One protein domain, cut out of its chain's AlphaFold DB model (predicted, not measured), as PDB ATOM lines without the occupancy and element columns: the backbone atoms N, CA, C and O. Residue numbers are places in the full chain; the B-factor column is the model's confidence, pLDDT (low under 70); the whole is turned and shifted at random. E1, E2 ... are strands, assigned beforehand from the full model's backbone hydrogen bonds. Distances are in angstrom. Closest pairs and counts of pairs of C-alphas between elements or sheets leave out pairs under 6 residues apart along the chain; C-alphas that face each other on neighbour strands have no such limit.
ATOM      1  N   PRO A  31      34.329  -0.215 -42.882       90.62
ATOM      2  CA  PRO A  31      35.218   0.579 -42.038       90.62
ATOM      3  C   PRO A  31      34.784   2.042 -41.923       90.62
ATOM      4  O   PRO A  31      34.364   2.656 -42.899       90.62
ATOM      5  N   SER A  32      34.954   2.604 -40.732       92.56
ATOM      6  CA  SER A  32      34.677   4.004 -40.412       92.56
ATOM      7  C   SER A  32      35.933   4.659 -39.870       92.56
ATOM      8  O   SER A  32      36.588   4.106 -38.987       92.56
ATOM      9  N   THR A  33      36.286   5.832 -40.382       93.50
ATOM     10  CA  THR A  33      37.567   6.473 -40.065       93.50
ATOM     11  C   THR A  33      37.392   7.882 -39.532       93.50
ATOM     12  O   THR A  33      36.435   8.571 -39.883       93.50
ATOM     13  N   SER A  34      38.324   8.317 -38.688       93.06
ATOM     14  CA  SER A  34      38.438   9.718 -38.287       93.06
ATOM     15  C   SER A  34      39.862  10.044 -37.814       93.06
ATOM     16  O   SER A  34      40.539   9.167 -37.261       93.06
ATOM     17  N   PRO A  35      40.359  11.275 -38.038       93.56
ATOM     18  CA  PRO A  35      41.544  11.766 -37.354       93.56
ATOM     19  C   PRO A  35      41.253  11.944 -35.860       93.56
ATOM     20  O   PRO A  35      40.243  12.529 -35.464       93.56
ATOM     21  N   TYR A  36      42.157  11.444 -35.032       94.62
ATOM     22  CA  TYR A  36      42.144  11.605 -33.587       94.62
ATOM     23  C   TYR A  36      43.329  12.452 -33.151       94.62
ATOM     24  O   TYR A  36      44.458  12.221 -33.588       94.62
ATOM     25  N   ASP A  37      43.058  13.376 -32.239       94.88
ATOM     26  CA  ASP A  37      44.077  13.978 -31.397       94.88
ATOM     27  C   ASP A  37      44.325  13.015 -30.234       94.88
ATOM     28  O   ASP A  37      43.378  12.544 -29.600       94.88
ATOM     29  N   CYS A  38      45.585  12.720 -29.944       95.00
ATOM     30  CA  CYS A  38      45.991  11.852 -28.850       95.00
ATOM     31  C   CYS A  38      46.981  12.571 -27.935       95.00
ATOM     32  O   CYS A  38      47.815  13.365 -28.379       95.00
ATOM     33  N   VAL A  39      46.885  12.266 -26.645       95.62
ATOM     34  CA  VAL A  39      47.800  12.726 -25.604       95.62
ATOM     35  C   VAL A  39      48.310  11.506 -24.846       95.62
ATOM     36  O   VAL A  39      47.518  10.675 -24.400       95.62
ATOM     37  N   ASP A  40      49.627  11.373 -24.724       94.44
ATOM     38  CA  ASP A  40      50.242  10.334 -23.907       94.44
ATOM     39  C   ASP A  40      50.199  10.715 -22.413       94.44
ATOM     40  O   ASP A  40      50.037  11.879 -22.042       94.44
ATOM     41  N   ALA A  41      50.351   9.737 -21.521       91.56
ATOM     42  CA  ALA A  41      50.324   9.966 -20.074       91.56
ATOM     43  C   ALA A  41      51.449  10.891 -19.553       91.56
ATOM     44  O   ALA A  41      51.412  11.297 -18.394       91.56
ATOM     45  N   ARG A  42      52.437  11.233 -20.391       91.88
ATOM     46  CA  ARG A  42      53.531  12.173 -20.100       91.88
ATOM     47  C   ARG A  42      53.257  13.573 -20.671       91.88
ATOM     48  O   ARG A  42      54.085  14.463 -20.500       91.88
ATOM     49  N   GLY A  43      52.120  13.778 -21.339       89.31
ATOM     50  CA  GLY A  43      51.718  15.043 -21.959       89.31
ATOM     51  C   GLY A  43      52.164  15.223 -23.415       89.31
ATOM     52  O   GLY A  43      51.901  16.273 -24.001       89.31
ATOM     53  N   GLY A  44      52.810  14.223 -24.022       92.50
ATOM     54  CA  GLY A  44      53.166  14.226 -25.441       92.50
ATOM     55  C   GLY A  44      51.918  14.179 -26.320       92.50
ATOM     56  O   GLY A  44      50.998  13.414 -26.049       92.50
ATOM     57  N   ARG A  45      51.861  15.003 -27.369       94.00
ATOM     58  CA  ARG A  45      50.678  15.138 -28.235       94.00
ATOM     59  C   ARG A  45      51.002  14.667 -29.642       94.00
ATOM     60  O   ARG A  45      52.060  14.997 -30.169       94.00
ATOM     61  N   PHE A  46      50.084  13.936 -30.255       94.19
ATOM     62  CA  PHE A  46      50.216  13.476 -31.634       94.19
ATOM     63  C   PHE A  46      48.840  13.281 -32.263       94.19
ATOM     64  O   PHE A  46      47.831  13.181 -31.567       94.19
ATOM     65  N   THR A  47      48.801  13.225 -33.588       94.44
ATOM     66  CA  THR A  47      47.592  12.886 -34.335       94.44
ATOM     67  C   THR A  47      47.708  11.475 -34.893       94.44
ATOM     68  O   THR A  47      48.794  11.006 -35.246       94.44
ATOM     69  N   ALA A  48      46.581  10.775 -34.961       95.06
ATOM     70  CA  ALA A  48      46.516   9.432 -35.512       95.06
ATOM     71  C   ALA A  48      45.223   9.233 -36.299       95.06
ATOM     72  O   ALA A  48      44.158   9.704 -35.907       95.06
ATOM     73  N   LYS A  49      45.295   8.495 -37.409       95.81
ATOM     74  CA  LYS A  49      44.088   8.051 -38.112       95.81
ATOM     75  C   LYS A  49      43.558   6.797 -37.428       95.81
ATOM     76  O   LYS A  49      44.232   5.769 -37.468       95.81
ATOM     77  N   VAL A  50      42.364   6.858 -36.850       95.81
ATOM     78  CA  VAL A  50      41.727   5.688 -36.232       95.81
ATOM     79  C   VAL A  50      40.667   5.130 -37.169       95.81
ATOM     80  O   VAL A  50      39.881   5.877 -37.751       95.81
ATOM     81  N   THR A  51      40.678   3.811 -37.334       95.38
ATOM     82  CA  THR A  51      39.707   3.055 -38.129       95.38
ATOM     83  C   THR A  51      38.961   2.091 -37.222       95.38
ATOM     84  O   THR A  51      39.584   1.326 -36.486       95.38
ATOM     85  N   TYR A  52      37.636   2.121 -37.306       94.69
ATOM     86  CA  TYR A  52      36.725   1.251 -36.579       94.69
ATOM     87  C   TYR A  52      35.968   0.340 -37.533       94.69
ATOM     88  O   TYR A  52      35.595   0.744 -38.636       94.69
ATOM     89  N   SER A  53      35.694  -0.876 -37.080       93.25
ATOM     90  CA  SER A  53      34.729  -1.769 -37.712       93.25
ATOM     91  C   SER A  53      34.046  -2.621 -36.648       93.25
ATOM     92  O   SER A  53      34.699  -3.098 -35.722       93.25
ATOM     93  N   THR A  54      32.738  -2.797 -36.760       91.62
ATOM     94  CA  THR A  54      31.945  -3.685 -35.908       91.62
ATOM     95  C   THR A  54      31.706  -5.016 -36.609       91.62
ATOM     96  O   THR A  54      31.688  -5.100 -37.839       91.62
ATOM     97  N   GLY A  55      31.556  -6.070 -35.816       85.12
ATOM     98  CA  GLY A  55      31.125  -7.377 -36.294       85.12
ATOM     99  C   GLY A  55      30.707  -8.246 -35.114       85.12
ATOM    100  O   GLY A  55      31.550  -8.650 -34.307       85.12
ATOM    101  N   GLY A  56      29.409  -8.513 -34.997       79.56
ATOM    102  CA  GLY A  56      28.808  -9.061 -33.789       79.56
ATOM    103  C   GLY A  56      28.996  -8.119 -32.591       79.56
ATOM    104  O   GLY A  56      29.038  -6.901 -32.720       79.56
ATOM    105  N   ASN A  57      29.186  -8.682 -31.395       86.00
ATOM    106  CA  ASN A  57      29.424  -7.905 -30.165       86.00
ATOM    107  C   ASN A  57      30.876  -7.377 -30.036       86.00
ATOM    108  O   ASN A  57      31.336  -7.130 -28.918       86.00
ATOM    109  N   LEU A  58      31.616  -7.258 -31.144       92.44
ATOM    110  CA  LEU A  58      33.042  -6.923 -31.164       92.44
ATOM    111  C   LEU A  58      33.306  -5.639 -31.960       92.44
ATOM    112  O   LEU A  58      32.682  -5.382 -32.990       92.44
ATOM    113  N   LEU A  59      34.301  -4.877 -31.511       94.38
ATOM    114  CA  LEU A  59      34.824  -3.687 -32.168       94.38
ATOM    115  C   LEU A  59      36.285  -3.909 -32.552       94.38
ATOM    116  O   LEU A  59      37.156  -4.051 -31.698       94.38
ATOM    117  N   LYS A  60      36.574  -3.885 -33.848       94.38
ATOM    118  CA  LYS A  60      37.939  -3.844 -34.370       94.38
ATOM    119  C   LYS A  60      38.417  -2.401 -34.418       94.38
ATOM    120  O   LYS A  60      37.738  -1.549 -34.993       94.38
ATOM    121  N   VAL A  61      39.592  -2.149 -33.846       95.12
ATOM    122  CA  VAL A  61      40.219  -0.821 -33.815       95.12
ATOM    123  C   VAL A  61      41.630  -0.899 -34.389       95.12
ATOM    124  O   VAL A  61      42.435  -1.740 -33.976       95.12
ATOM    125  N   SER A  62      41.937   0.009 -35.311       95.25
ATOM    126  CA  SER A  62      43.272   0.184 -35.887       95.25
ATOM    127  C   SER A  62      43.691   1.646 -35.799       95.25
ATOM    128  O   SER A  62      42.942   2.533 -36.207       95.25
ATOM    129  N   ILE A  63      44.900   1.902 -35.302       96.88
ATOM    130  CA  ILE A  63      45.475   3.242 -35.150       96.88
ATOM    131  C   ILE A  63      46.667   3.374 -36.098       96.88
ATOM    132  O   ILE A  63      47.653   2.655 -35.972       96.88
ATOM    133  N   GLY A  64      46.594   4.305 -37.045       96.00
ATOM    134  CA  GLY A  64      47.699   4.654 -37.940       96.00
ATOM    135  C   GLY A  64      48.734   5.534 -37.246       96.00
ATOM    136  O   GLY A  64      48.817   6.722 -37.552       96.00
ATOM    137  N   HIS A  65      49.464   4.966 -36.287       94.00
ATOM    138  CA  HIS A  65      50.589   5.601 -35.605       94.00
ATOM    139  C   HIS A  65      51.605   4.525 -35.179       94.00
ATOM    140  O   HIS A  65      51.221   3.596 -34.460       94.00
ATOM    141  N   PRO A  66      52.877   4.608 -35.609       93.00
ATOM    142  CA  PRO A  66      53.883   3.627 -35.232       93.00
ATOM    143  C   PRO A  66      54.307   3.792 -33.772       93.00
ATOM    144  O   PRO A  66      54.472   4.903 -33.272       93.00
ATOM    145  N   VAL A  67      54.547   2.668 -33.103       93.44
ATOM    146  CA  VAL A  67      55.092   2.604 -31.747       93.44
ATOM    147  C   VAL A  67      56.502   2.014 -31.822       93.44
ATOM    148  O   VAL A  67      56.686   0.979 -32.460       93.44
ATOM    149  N   PRO A  68      57.524   2.617 -31.187       93.44
ATOM    150  CA  PRO A  68      58.913   2.165 -31.312       93.44
ATOM    151  C   PRO A  68      59.229   0.877 -30.533       93.44
ATOM    152  O   PRO A  68      60.372   0.432 -30.537       93.44
ATOM    153  N   VAL A  69      58.249   0.285 -29.851       94.00
ATOM    154  CA  VAL A  69      58.417  -0.924 -29.037       94.00
ATOM    155  C   VAL A  69      57.436  -2.007 -29.474       94.00
ATOM    156  O   VAL A  69      56.348  -1.711 -29.966       94.00
ATOM    157  N   SER A  70      57.835  -3.267 -29.305       95.62
ATOM    158  CA  SER A  70      56.994  -4.426 -29.600       95.62
ATOM    159  C   SER A  70      56.111  -4.774 -28.405       95.62
ATOM    160  O   SER A  70      56.511  -4.594 -27.255       95.62
ATOM    161  N   PHE A  71      54.942  -5.348 -28.675       96.19
ATOM    162  CA  PHE A  71      54.033  -5.851 -27.649       96.19
ATOM    163  C   PHE A  71      53.599  -7.274 -27.981       96.19
ATOM    164  O   PHE A  71      53.349  -7.607 -29.141       96.19
ATOM    165  N   ALA A  72      53.494  -8.118 -26.956       96.12
ATOM    166  CA  ALA A  72      52.935  -9.451 -27.124       96.12
ATOM    167  C   ALA A  72      51.423  -9.376 -27.402       96.12
ATOM    168  O   ALA A  72      50.784  -8.329 -27.255       96.12
ATOM    169  N   ALA A  73      50.843 -10.494 -27.832       96.56
ATOM    170  CA  ALA A  73      49.394 -10.584 -27.954       96.56
ATOM    171  C   ALA A  73      48.723 -10.403 -26.585       96.56
ATOM    172  O   ALA A  73      49.256 -10.858 -25.574       96.56
ATOM    173  N   ASN A  74      47.529  -9.810 -26.570       96.31
ATOM    174  CA  ASN A  74      46.681  -9.669 -25.385       96.31
ATOM    175  C   ASN A  74      47.373  -8.967 -24.203       96.31
ATOM    176  O   ASN A  74      47.169  -9.335 -23.049       96.31
ATOM    177  N   THR A  75      48.185  -7.943 -24.474       96.38
ATOM    178  CA  THR A  75      48.843  -7.138 -23.427       96.38
ATOM    179  C   THR A  75      48.418  -5.674 -23.406       96.38
ATOM    180  O   THR A  75      48.655  -4.991 -22.415       96.38
ATOM    181  N   ILE A  76      47.830  -5.172 -24.490       96.75
ATOM    182  CA  ILE A  76      47.369  -3.789 -24.616       96.75
ATOM    183  C   ILE A  76      45.887  -3.756 -24.262       96.75
ATOM    184  O   ILE A  76      45.066  -4.354 -24.961       96.75
ATOM    185  N   ASN A  77      45.541  -3.054 -23.186       96.94
ATOM    186  CA  ASN A  77      44.150  -2.842 -22.812       96.94
ATOM    187  C   ASN A  77      43.603  -1.633 -23.576       96.94
ATOM    188  O   ASN A  77      44.208  -0.560 -23.578       96.94
ATOM    189  N   THR A  78      42.476  -1.819 -24.252       97.38
ATOM    190  CA  THR A  78      41.847  -0.775 -25.059       97.38
ATOM    191  C   THR A  78      40.424  -0.563 -24.596       97.38
ATOM    192  O   THR A  78      39.648  -1.515 -24.550       97.38
ATOM    193  N   THR A  79      40.077   0.695 -24.343       96.62
ATOM    194  CA  THR A  79      38.714   1.106 -24.018       96.62
ATOM    195  C   THR A  79      38.229   2.114 -25.056       96.62
ATOM    196  O   THR A  79      38.890   3.123 -25.293       96.62
ATOM    197  N   ALA A  80      37.071   1.875 -25.664       95.06
ATOM    198  CA  ALA A  80      36.442   2.787 -26.614       95.06
ATOM    199  C   ALA A  80      34.991   3.068 -26.206       95.06
ATOM    200  O   ALA A  80      34.246   2.147 -25.863       95.06
ATOM    201  N   VAL A  81      34.597   4.341 -26.248       94.06
ATOM    202  CA  VAL A  81      33.275   4.813 -25.818       94.06
ATOM    203  C   VAL A  81      32.563   5.494 -26.980       94.06
ATOM    204  O   VAL A  81      33.086   6.425 -27.594       94.06
ATOM    205  N   PHE A  82      31.343   5.039 -27.249       93.38
ATOM    206  CA  PHE A  82      30.459   5.571 -28.282       93.38
ATOM    207  C   PHE A  82      29.102   5.922 -27.677       93.38
ATOM    208  O   PHE A  82      28.665   5.306 -26.711       93.38
ATOM    209  N   ASN A  83      28.390   6.854 -28.292       91.12
ATOM    210  CA  ASN A  83      26.970   7.068 -28.072       91.12
ATOM    211  C   ASN A  83      26.170   6.201 -29.043       91.12
ATOM    212  O   ASN A  83      26.224   6.395 -30.261       91.12
ATOM    213  N   GLY A  84      25.411   5.263 -28.488       86.38
ATOM    214  CA  GLY A  84      24.326   4.584 -29.177       86.38
ATOM    215  C   GLY A  84      22.979   5.279 -28.928       86.38
ATOM    216  O   GLY A  84      22.887   6.215 -28.130       86.38
ATOM    217  N   PRO A  85      21.904   4.806 -29.577       84.00
ATOM    218  CA  PRO A  85      20.567   5.384 -29.429       84.00
ATOM    219  C   PRO A  85      19.961   5.197 -28.029       84.00
ATOM    220  O   PRO A  85      19.115   5.986 -27.625       84.00
ATOM    221  N   SER A  86      20.398   4.182 -27.279       84.38
ATOM    222  CA  SER A  86      19.924   3.894 -25.914       84.38
ATOM    223  C   SER A  86      20.902   4.333 -24.817       84.38
ATOM    224  O   SER A  86      20.713   3.977 -23.658       84.38
ATOM    225  N   GLY A  87      21.955   5.081 -25.166       88.38
ATOM    226  CA  GLY A  87      22.988   5.537 -24.235       88.38
ATOM    227  C   GLY A  87      24.404   5.148 -24.662       88.38
ATOM    228  O   GLY A  87      24.644   4.761 -25.806       88.38
ATOM    229  N   ALA A  88      25.355   5.278 -23.736       91.38
ATOM    230  CA  ALA A  88      26.755   4.970 -24.003       91.38
ATOM    231  C   ALA A  88      26.968   3.463 -24.235       91.38
ATOM    232  O   ALA A  88      26.484   2.622 -23.476       91.38
ATOM    233  N   VAL A  89      27.726   3.136 -25.279       93.69
ATOM    234  CA  VAL A  89      28.194   1.794 -25.616       93.69
ATOM    235  C   VAL A  89      29.698   1.762 -25.389       93.69
ATOM    236  O   VAL A  89      30.436   2.543 -25.996       93.69
ATOM    237  N   VAL A  90      30.146   0.864 -24.515       94.56
ATOM    238  CA  VAL A  90      31.559   0.749 -24.143       94.56
ATOM    239  C   VAL A  90      32.102  -0.592 -24.603       94.56
ATOM    240  O   VAL A  90      31.532  -1.649 -24.319       94.56
ATOM    241  N   TYR A  91      33.235  -0.526 -25.290       95.56
ATOM    242  CA  TYR A  91      34.063  -1.669 -25.635       95.56
ATOM    243  C   TYR A  91      35.320  -1.609 -24.783       95.56
ATOM    244  O   TYR A  91      35.977  -0.569 -24.748       95.56
ATOM    245  N   ASP A  92      35.639  -2.695 -24.090       96.62
ATOM    246  CA  ASP A  92      36.818  -2.771 -23.234       96.62
ATOM    247  C   ASP A  92      37.415  -4.173 -23.270       96.62
ATOM    248  O   ASP A  92      36.695  -5.169 -23.213       96.62
ATOM    249  N   GLY A  93      38.737  -4.260 -23.380       96.44
ATOM    250  CA  GLY A  93      39.412  -5.547 -23.339       96.44
ATOM    251  C   GLY A  93      40.876  -5.497 -23.738       96.44
ATOM    252  O   GLY A  93      41.386  -4.506 -24.263       96.44
ATOM    253  N   THR A  94      41.548  -6.617 -23.494       96.38
ATOM    254  CA  THR A  94      42.979  -6.799 -23.747       96.38
ATOM    255  C   THR A  94      43.160  -7.895 -24.796       96.38
ATOM    256  O   THR A  94      43.375  -9.054 -24.454       96.38
ATOM    257  N   VAL A  95      42.981  -7.550 -26.077       92.75
ATOM    258  CA  VAL A  95      42.794  -8.527 -27.179       92.75
ATOM    259  C   VAL A  95      43.657  -8.263 -28.424       92.75
ATOM    260  O   VAL A  95      43.369  -8.754 -29.518       92.75
ATOM    261  N   ASN A  96      44.715  -7.460 -28.299       95.19
ATOM    262  CA  ASN A  96      45.559  -7.111 -29.439       95.19
ATOM    263  C   ASN A  96      46.322  -8.335 -29.997       95.19
ATOM    264  O   ASN A  96      46.797  -9.163 -29.218       95.19
ATOM    265  N   PRO A  97      46.527  -8.445 -31.323       95.38
ATOM    266  CA  PRO A  97      47.529  -9.354 -31.880       95.38
ATOM    267  C   PRO A  97      48.953  -8.936 -31.458       95.38
ATOM    268  O   PRO A  97      49.144  -7.803 -30.999       95.38
ATOM    269  N   PRO A  98      49.969  -9.805 -31.640       95.56
ATOM    270  CA  PRO A  98      51.362  -9.399 -31.480       95.56
ATOM    271  C   PRO A  98      51.661  -8.173 -32.348       95.56
ATOM    272  O   PRO A  98      51.310  -8.135 -33.529       95.56
ATOM    273  N   TYR A  99      52.307  -7.175 -31.756       95.44
ATOM    274  CA  TYR A  99      52.718  -5.954 -32.432       95.44
ATOM    275  C   TYR A  99      54.240  -5.895 -32.510       95.44
ATOM    276  O   TYR A  99      54.927  -5.997 -31.491       95.44
ATOM    277  N   THR A 100      54.763  -5.680 -33.712       96.25
ATOM    278  CA  THR A 100      56.196  -5.482 -33.947       96.25
ATOM    279  C   THR A 100      56.519  -3.992 -33.951       96.25
ATOM    280  O   THR A 100      55.855  -3.220 -34.649       96.25
ATOM    281  N   ALA A 101      57.558  -3.598 -33.215       95.25
ATOM    282  CA  ALA A 101      58.073  -2.232 -33.173       95.25
ATOM    283  C   ALA A 101      58.198  -1.605 -34.574       95.25
ATOM    284  O   ALA A 101      58.687  -2.234 -35.511       95.25
ATOM    285  N   GLY A 102      57.760  -0.353 -34.709       92.75
ATOM    286  CA  GLY A 102      57.846   0.420 -35.949       92.75
ATOM    287  C   GLY A 102      56.778   0.087 -36.996       92.75
ATOM    288  O   GLY A 102      56.725   0.756 -38.026       92.75
ATOM    289  N   THR A 103      55.894  -0.889 -36.747       95.19
ATOM    290  CA  THR A 103      54.779  -1.179 -37.661       95.19
ATOM    291  C   THR A 103      53.874   0.057 -37.775       95.19
ATOM    292  O   THR A 103      53.440   0.579 -36.746       95.19
ATOM    293  N   PRO A 104      53.533   0.531 -38.989       93.38
ATOM    294  CA  PRO A 104      52.840   1.811 -39.183       93.38
ATOM    295  C   PRO A 104      51.411   1.845 -38.625       93.38
ATOM    296  O   PRO A 104      50.853   2.920 -38.414       93.38
ATOM    297  N   VAL A 105      50.809   0.673 -38.412       94.56
ATOM    298  CA  VAL A 105      49.449   0.525 -37.897       94.56
ATOM    299  C   VAL A 105      49.472  -0.353 -36.656       94.56
ATOM    300  O   VAL A 105      49.886  -1.511 -36.705       94.56
ATOM    301  N   LEU A 106      48.976   0.191 -35.553       95.44
ATOM    302  CA  LEU A 106      48.700  -0.540 -34.329       95.44
ATOM    303  C   LEU A 106      47.284  -1.119 -34.407       95.44
ATOM    304  O   LEU A 106      46.296  -0.390 -34.343       95.44
ATOM    305  N   ASN A 107      47.187  -2.437 -34.558       95.12
ATOM    306  CA  ASN A 107      45.918  -3.157 -34.504       95.12
ATOM    307  C   ASN A 107      45.638  -3.578 -33.062       95.12
ATOM    308  O   ASN A 107      46.461  -4.255 -32.451       95.12
ATOM    309  N   LEU A 108      44.472  -3.213 -32.533       93.12
ATOM    310  CA  LEU A 108      44.083  -3.499 -31.146       93.12
ATOM    311  C   LEU A 108      43.178  -4.732 -31.023       93.12
ATOM    312  O   LEU A 108      42.812  -5.124 -29.922       93.12
ATOM    313  N   GLY A 109      42.882  -5.385 -32.150       88.25
ATOM    314  CA  GLY A 109      42.094  -6.614 -32.195       88.25
ATOM    315  C   GLY A 109      40.584  -6.387 -32.040       88.25
ATOM    316  O   GLY A 109      40.124  -5.245 -32.090       88.25
ATOM    317  N   PRO A 110      39.797  -7.474 -31.938       92.56
ATOM    318  CA  PRO A 110      38.344  -7.433 -31.788       92.56
ATOM    319  C   PRO A 110      37.931  -7.278 -30.314       92.56
ATOM    320  O   PRO A 110      37.756  -8.258 -29.593       92.56
ATOM    321  N   ILE A 111      37.775  -6.039 -29.862       95.62
ATOM    322  CA  ILE A 111      37.472  -5.675 -28.472       95.62
ATOM    323  C   ILE A 111      36.001  -5.976 -28.161       95.62
ATOM    324  O   ILE A 111      35.131  -5.541 -28.918       95.62
ATOM    325  N   PRO A 112      35.680  -6.695 -27.075       94.69
ATOM    326  CA  PRO A 112      34.301  -7.024 -26.743       94.69
ATOM    327  C   PRO A 112      33.539  -5.823 -26.179       94.69
ATOM    328  O   PRO A 112      34.092  -4.967 -25.486       94.69
ATOM    329  N   ARG A 113      32.233  -5.777 -26.452       93.62
ATOM    330  CA  ARG A 113      31.314  -4.853 -25.780       93.62
ATOM    331  C   ARG A 113      31.129  -5.284 -24.328       93.62
ATOM    332  O   ARG A 113      30.736  -6.421 -24.075       93.62
ATOM    333  N   VAL A 114      31.341  -4.363 -23.393       94.06
ATOM    334  CA  VAL A 114      31.159  -4.609 -21.953       94.06
ATOM    335  C   VAL A 114      29.886  -3.972 -21.407       94.06
ATOM    336  O   VAL A 114      29.279  -4.518 -20.490       94.06
ATOM    337  N   THR A 115      29.441  -2.850 -21.980       91.69
ATOM    338  CA  THR A 115      28.208  -2.167 -21.561       91.69
ATOM    339  C   THR A 115      27.492  -1.497 -22.735       91.69
ATOM    340  O   THR A 115      28.064  -1.281 -23.807       91.69
ATOM    341  N   GLY A 116      26.219  -1.160 -22.512       87.38
ATOM    342  CA  GLY A 116      25.340  -0.525 -23.492       87.38
ATOM    343  C   GLY A 116      24.593  -1.533 -24.365       87.38
ATOM    344  O   GLY A 116      25.138  -2.552 -24.794       87.38
ATOM    345  N   SER A 117      23.321  -1.245 -24.634       85.06
ATOM    346  CA  SER A 117      22.495  -1.998 -25.578       85.06
ATOM    347  C   SER A 117      22.499  -1.303 -26.935       85.06
ATOM    348  O   SER A 117      22.176  -0.119 -27.025       85.06
ATOM    349  N   ILE A 118      22.832  -2.041 -27.988       87.44
ATOM    350  CA  ILE A 118      22.727  -1.569 -29.365       87.44
ATOM    351  C   ILE A 118      22.313  -2.726 -30.270       87.44
ATOM    352  O   ILE A 118      22.796  -3.851 -30.117       87.44
ATOM    353  N   LEU A 119      21.370  -2.448 -31.165       88.44
ATOM    354  CA  LEU A 119      20.826  -3.412 -32.114       88.44
ATOM    355  C   LEU A 119      21.537  -3.298 -33.466       88.44
ATOM    356  O   LEU A 119      21.954  -2.194 -33.835       88.44
ATOM    357  N   PRO A 120      21.662  -4.403 -34.223       88.31
ATOM    358  CA  PRO A 120      22.189  -4.365 -35.585       88.31
ATOM    359  C   PRO A 120      21.487  -3.300 -36.439       88.31
ATOM    360  O   PRO A 120      20.271  -3.119 -36.354       88.31
ATOM    361  N   GLY A 121      22.259  -2.569 -37.237       86.31
ATOM    362  CA  GLY A 121      21.798  -1.451 -38.062       86.31
ATOM    363  C   GLY A 121      21.758  -0.092 -37.353       86.31
ATOM    364  O   GLY A 121      21.574   0.925 -38.019       86.31
ATOM    365  N   GLN A 122      21.958  -0.026 -36.031       89.19
ATOM    366  CA  GLN A 122      21.972   1.249 -35.310       89.19
ATOM    367  C   GLN A 122      23.337   1.954 -35.404       89.19
ATOM    368  O   GLN A 122      24.374   1.291 -35.354       89.19
ATOM    369  N   PRO A 123      23.371   3.295 -35.510       88.69
ATOM    370  CA  PRO A 123      24.623   4.036 -35.564       88.69
ATOM    371  C   PRO A 123      25.329   4.061 -34.202       88.69
ATOM    372  O   PRO A 123      24.703   4.210 -33.151       88.69
ATOM    373  N   LEU A 124      26.656   3.977 -34.248       90.38
ATOM    374  CA  LEU A 124      27.575   4.266 -33.154       90.38
ATOM    375  C   LEU A 124      28.242   5.607 -33.434       90.38
ATOM    376  O   LEU A 124      29.081   5.738 -34.328       90.38
ATOM    377  N   ASN A 125      27.888   6.609 -32.642       89.56
ATOM    378  CA  ASN A 125      28.425   7.950 -32.793       89.56
ATOM    379  C   ASN A 125      29.548   8.170 -31.788       89.56
ATOM    380  O   ASN A 125      29.379   7.920 -30.600       89.56
ATOM    381  N   ILE A 126      30.687   8.694 -32.225       87.19
ATOM    382  CA  ILE A 126      31.642   9.263 -31.273       87.19
ATOM    383  C   ILE A 126      31.154  10.648 -30.888       87.19
ATOM    384  O   ILE A 126      30.761  11.421 -31.758       87.19
ATOM    385  N   VAL A 127      31.218  10.966 -29.597       78.44
ATOM    386  CA  VAL A 127      31.084  12.347 -29.135       78.44
ATOM    387  C   VAL A 127      32.365  13.086 -29.497       78.44
ATOM    388  O   VAL A 127      33.428  12.719 -28.982       78.44
ATOM    389  N   PRO A 128      32.308  14.103 -30.371       78.88
ATOM    390  CA  PRO A 128      33.488  14.884 -30.674       78.88
ATOM    391  C   PRO A 128      33.989  15.579 -29.406       78.88
ATOM    392  O   PRO A 128      33.218  16.199 -28.672       78.88
ATOM    393  N   ALA A 129      35.286  15.473 -29.147       77.88
ATOM    394  CA  ALA A 129      35.914  16.115 -28.010       77.88
ATOM    395  C   ALA A 129      35.876  17.641 -28.194       77.88
ATOM    396  O   ALA A 129      36.398  18.185 -29.171       77.88
ATOM    397  N   THR A 130      35.263  18.346 -27.243       77.88
ATOM    398  CA  THR A 130      35.216  19.817 -27.225       77.88
ATOM    399  C   THR A 130      36.504  20.408 -26.648       77.88
ATOM    400  O   THR A 130      37.009  21.419 -27.137       77.88
ATOM    401  N   ALA A 131      37.098  19.720 -25.674       83.12
ATOM    402  CA  ALA A 131      38.391  20.030 -25.076       83.12
ATOM    403  C   ALA A 131      39.484  19.053 -25.553       83.12
ATOM    404  O   ALA A 131      39.166  17.976 -26.063       83.12
ATOM    405  N   PRO A 132      40.778  19.401 -25.406       84.00
ATOM    406  CA  PRO A 132      41.866  18.461 -25.651       84.00
ATOM    407  C   PRO A 132      41.689  17.144 -24.873       84.00
ATOM    408  O   PRO A 132      41.183  17.175 -23.743       84.00
ATOM    409  N   PRO A 133      42.126  16.007 -25.439       89.88
ATOM    410  CA  PRO A 133      42.111  14.740 -24.727       89.88
ATOM    411  C   PRO A 133      42.966  14.785 -23.456       89.88
ATOM    412  O   PRO A 133      44.012  15.436 -23.417       89.88
ATOM    413  N   SER A 134      42.527  14.080 -22.420       90.38
ATOM    414  CA  SER A 134      43.215  13.949 -21.133       90.38
ATOM    415  C   SER A 134      42.869  12.599 -20.491       90.38
ATOM    416  O   SER A 134      41.958  11.927 -20.974       90.38
ATOM    417  N   PRO A 135      43.504  12.201 -19.373       89.50
ATOM    418  CA  PRO A 135      43.133  10.981 -18.651       89.50
ATOM    419  C   PRO A 135      41.657  10.890 -18.233       89.50
ATOM    420  O   PRO A 135      41.131   9.792 -18.054       89.50
ATOM    421  N   THR A 136      40.981  12.034 -18.102       89.38
ATOM    422  CA  THR A 136      39.569  12.143 -17.707       89.38
ATOM    423  C   THR A 136      38.640  12.565 -18.848       89.38
ATOM    424  O   THR A 136      37.430  12.607 -18.651       89.38
ATOM    425  N   ASN A 137      39.174  12.864 -20.038       90.19
ATOM    426  CA  ASN A 137      38.414  13.306 -21.207       90.19
ATOM    427  C   ASN A 137      38.939  12.615 -22.475       90.19
ATOM    428  O   ASN A 137      39.905  13.074 -23.082       90.19
ATOM    429  N   TRP A 138      38.330  11.498 -22.871       92.88
ATOM    430  CA  TRP A 138      38.733  10.709 -24.039       92.88
ATOM    431  C   TRP A 138      37.557   9.885 -24.575       92.88
ATOM    432  O   TRP A 138      36.623   9.575 -23.839       92.88
ATOM    433  N   SER A 139      37.613   9.508 -25.855       92.88
ATOM    434  CA  SER A 139      36.687   8.532 -26.460       92.88
ATOM    435  C   SER A 139      37.371   7.218 -26.829       92.88
ATOM    436  O   SER A 139      36.707   6.192 -26.963       92.88
ATOM    437  N   LEU A 140      38.702   7.227 -26.926       95.50
ATOM    438  CA  LEU A 140      39.538   6.040 -27.048       95.50
ATOM    439  C   LEU A 140      40.698   6.129 -26.052       95.50
ATOM    440  O   LEU A 140      41.414   7.128 -26.015       95.50
ATOM    441  N   ARG A 141      40.902   5.070 -25.274       96.69
ATOM    442  CA  ARG A 141      42.025   4.910 -24.352       96.69
ATOM    443  C   ARG A 141      42.788   3.643 -24.696       96.69
ATOM    444  O   ARG A 141      42.183   2.590 -24.878       96.69
ATOM    445  N   VAL A 142      44.110   3.750 -24.738       97.44
ATOM    446  CA  VAL A 142      45.020   2.630 -24.997       97.44
ATOM    447  C   VAL A 142      46.043   2.578 -23.872       97.44
ATOM    448  O   VAL A 142      46.810   3.518 -23.684       97.44
ATOM    449  N   ILE A 143      46.048   1.496 -23.102       96.75
ATOM    450  CA  ILE A 143      46.976   1.276 -21.992       96.75
ATOM    451  C   ILE A 143      47.958   0.190 -22.416       96.75
ATOM    452  O   ILE A 143      47.584  -0.964 -22.632       96.75
ATOM    453  N   PHE A 144      49.222   0.577 -22.536       96.31
ATOM    454  CA  PHE A 144      50.302  -0.326 -22.904       96.31
ATOM    455  C   PHE A 144      50.917  -0.990 -21.665       96.31
ATOM    456  O   PHE A 144      50.934  -0.393 -20.585       96.31
ATOM    457  N   PRO A 145      51.459  -2.211 -21.799       93.94
ATOM    458  CA  PRO A 145      52.201  -2.867 -20.729       93.94
ATOM    459  C   PRO A 145      53.609  -2.262 -20.570       93.94
ATOM    460  O   PRO A 145      54.087  -1.501 -21.413       93.94
ATOM    461  N   GLY A 146      54.316  -2.658 -19.507       86.81
ATOM    462  CA  GLY A 146      55.768  -2.452 -19.402       86.81
ATOM    463  C   GLY A 146      56.222  -0.992 -19.278       86.81
ATOM    464  O   GLY A 146      57.358  -0.684 -19.621       86.81
ATOM    465  N   GLY A 147      55.352  -0.090 -18.813       85.19
ATOM    466  CA  GLY A 147      55.700   1.313 -18.554       85.19
ATOM    467  C   GLY A 147      55.709   2.224 -19.786       85.19
ATOM    468  O   GLY A 147      56.041   3.404 -19.662       85.19
ATOM    469  N   TYR A 148      55.316   1.726 -20.965       93.62
ATOM    470  CA  TYR A 148      55.046   2.593 -22.113       93.62
ATOM    471  C   TYR A 148      53.806   3.462 -21.812       93.62
ATOM    472  O   TYR A 148      52.829   2.952 -21.254       93.62
ATOM    473  N   PRO A 149      53.820   4.775 -22.104       94.75
ATOM    474  CA  PRO A 149      52.758   5.673 -21.659       94.75
ATOM    475  C   PRO A 149      51.416   5.318 -22.296       94.75
ATOM    476  O   PRO A 149      51.327   5.111 -23.505       94.75
ATOM    477  N   ALA A 150      50.356   5.322 -21.487       96.44
ATOM    478  CA  ALA A 150      48.993   5.211 -21.993       96.44
ATOM    479  C   ALA A 150      48.660   6.380 -22.930       96.44
ATOM    480  O   ALA A 150      49.176   7.486 -22.755       96.44
ATOM    481  N   TRP A 151      47.778   6.140 -23.892       97.06
ATOM    482  CA  TRP A 151      47.260   7.152 -24.804       97.06
ATOM    483  C   TRP A 151      45.792   7.431 -24.517       97.06
ATOM    484  O   TRP A 151      44.988   6.512 -24.347       97.06
ATOM    485  N   TYR A 152      45.453   8.713 -24.528       96.38
ATOM    486  CA  TYR A 152      44.099   9.230 -24.406       96.38
ATOM    487  C   TYR A 152      43.784   9.994 -25.676       96.38
ATOM    488  O   TYR A 152      44.441  10.987 -25.988       96.38
ATOM    489  N   CYS A 153      42.807   9.514 -26.430       95.75
ATOM    490  CA  CYS A 153      42.516  10.011 -27.757       95.75
ATOM    491  C   CYS A 153      41.059  10.476 -27.853       95.75
ATOM    492  O   CYS A 153      40.137   9.862 -27.308       95.75
ATOM    493  N   GLY A 154      40.852  11.564 -28.586       94.06
ATOM    494  CA  GLY A 154      39.543  12.094 -28.939       94.06
ATOM    495  C   GLY A 154      39.564  12.639 -30.359       94.06
ATOM    496  O   GLY A 154      40.576  13.162 -30.818       94.06
ATOM    497  N   THR A 155      38.452  12.514 -31.072       92.12
ATOM    498  CA  THR A 155      38.297  13.155 -32.381       92.12
ATOM    499  C   THR A 155      37.448  14.409 -32.263       92.12
ATOM    500  O   THR A 155      36.573  14.488 -31.407       92.12
ATOM    501  N   ARG A 156      37.698  15.386 -33.133       85.94
ATOM    502  CA  ARG A 156      36.875  16.595 -33.286       85.94
ATOM    503  C   ARG A 156      35.885  16.498 -34.440       85.94
ATOM    504  O   ARG A 156      35.055  17.387 -34.598       85.94
ATOM    505  N   VAL A 157      35.975  15.442 -35.245       88.44
ATOM    506  CA  VAL A 157      35.138  15.245 -36.428       88.44
ATOM    507  C   VAL A 157      34.419  13.900 -36.345       88.44
ATOM    508  O   VAL A 157      34.967  12.934 -35.801       88.44
ATOM    509  N   PRO A 158      33.183  13.808 -36.861       86.88
ATOM    510  CA  PRO A 158      32.450  12.551 -36.875       86.88
ATOM    511  C   PRO A 158      33.180  11.491 -37.708       86.88
ATOM    512  O   PRO A 158      34.012  11.798 -38.563       86.88
ATOM    513  N   LEU A 159      32.841  10.227 -37.463       89.94
ATOM    514  CA  LEU A 159      33.326   9.124 -38.287       89.94
ATOM    515  C   LEU A 159      32.805   9.239 -39.713       89.94
ATOM    516  O   LEU A 159      31.630   9.533 -39.932       89.94
ATOM    517  N   SER A 160      33.678   8.933 -40.669       89.94
ATOM    518  CA  SER A 160      33.338   8.866 -42.082       89.94
ATOM    519  C   SER A 160      33.797   7.533 -42.692       89.94
ATOM    520  O   SER A 160      34.996   7.216 -42.620       89.94
ATOM    521  N   PRO A 161      32.875   6.736 -43.267       91.44
ATOM    522  CA  PRO A 161      31.415   6.837 -43.102       91.44
ATOM    523  C   PRO A 161      30.991   6.662 -41.626       91.44
ATOM    524  O   PRO A 161      31.796   6.171 -40.825       91.44
ATOM    525  N   PRO A 162      29.750   7.023 -41.241       89.25
ATOM    526  CA  PRO A 162      29.239   6.748 -39.900       89.25
ATOM    527  C   PRO A 162      29.381   5.267 -39.546       89.25
ATOM    528  O   PRO A 162      29.106   4.397 -40.375       89.25
ATOM    529  N   LEU A 163      29.824   4.975 -38.324       91.25
ATOM    530  CA  LEU A 163      29.938   3.595 -37.869       91.25
ATOM    531  C   LEU A 163      28.550   3.069 -37.545       91.25
ATOM    532  O   LEU A 163      27.821   3.660 -36.754       91.25
ATOM    533  N   VAL A 164      28.195   1.950 -38.152       90.50
ATOM    534  CA  VAL A 164      26.958   1.228 -37.861       90.50
ATOM    535  C   VAL A 164      27.323   0.000 -37.040       90.50
ATOM    536  O   VAL A 164      28.395  -0.569 -37.221       90.50
ATOM    537  N   TYR A 165      26.489  -0.387 -36.089       88.12
ATOM    538  CA  TYR A 165      26.648  -1.636 -35.361       88.12
ATOM    539  C   TYR A 165      26.066  -2.789 -36.171       88.12
ATOM    540  O   TYR A 165      24.977  -2.658 -36.730       88.12
ATOM    541  N   ASN A 166      26.785  -3.903 -36.246       83.31
ATOM    542  CA  ASN A 166      26.379  -5.069 -37.016       83.31
ATOM    543  C   ASN A 166      26.872  -6.346 -36.351       83.31
ATOM    544  O   ASN A 166      28.078  -6.372 -36.021       83.31
TER     545      ASN A 166
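AT A GLANCE: This is residues 31 to 166 of the 166 residues of an uncharacterized protein of Streptomyces sp. SID3343 (UniProt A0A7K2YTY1). Eight strands ring an axis as a closed barrel, a tube with long loops at its ends. Round the ring run E1, E2, E3, E6, E5, E4, E7, E8 and back to E1, with neighbours antiparallel. The printed part has 136 residues with eight named strands, E1 to E8 along the chain, and no named helix; the class is all strand, though under half of the residues, 62, are in named elements. It is compact, with a radius of gyration of the C-alphas of 13.9 A and spans of 38 by 31 by 23 A.

HOW THE PARTS SIT: E1, residues 31 to 40, and E2, residues 45 to 55, form a hairpin, with N 34 and O 50 3.0 A apart, within hydrogen-bond range. E3, residues 58 to 64, completes a meander, each strand the antiparallel neighbour of the one before; N 53 and O 60 are 3.0 A apart. E4, residues 77 to 84, and E5, residues 87 to 94, form a hairpin, with N 80 and O 91 2.8 A apart. E6, residues 106 to 115, bends by 58 degrees at residue 110 and is staggered: residues 106 to 112 pair with E3, N 108 and O 61 being 2.9 A apart, and residues 113 to 115 with E5, N 114 and O 90 being 2.9 A apart. E3 to E6 make a Greek key, a meander whose last strand is also the antiparallel neighbour of the strand before it. E7, residues 140 to 143, is beside E4, N 79 and O 141 being 2.9 A apart. E8, residues 151 to 154, forms a hairpin with E7, N 142 and O 151 being 2.9 A apart, and closes the barrel beside E1, N 39 and O 152 being 2.8 A apart.

IN THESE COORDINATES: E1 begins at C-alpha 31, (35.218, 0.579, -42.038), and is 25.5 A long; E2 is 30.9 A and E6 24.2 A. E8 ends at C-alpha 154, (39.543, 12.094, -28.939).

THE WHOLE: The C-alphas farthest apart, of Pro 68 and Ser 86, are 39.4 A apart. The links E3 to E4, E5 to E6 and E6 to E7 are long. The printed part has no cut, and no printed residue is under 70 in pLDDT.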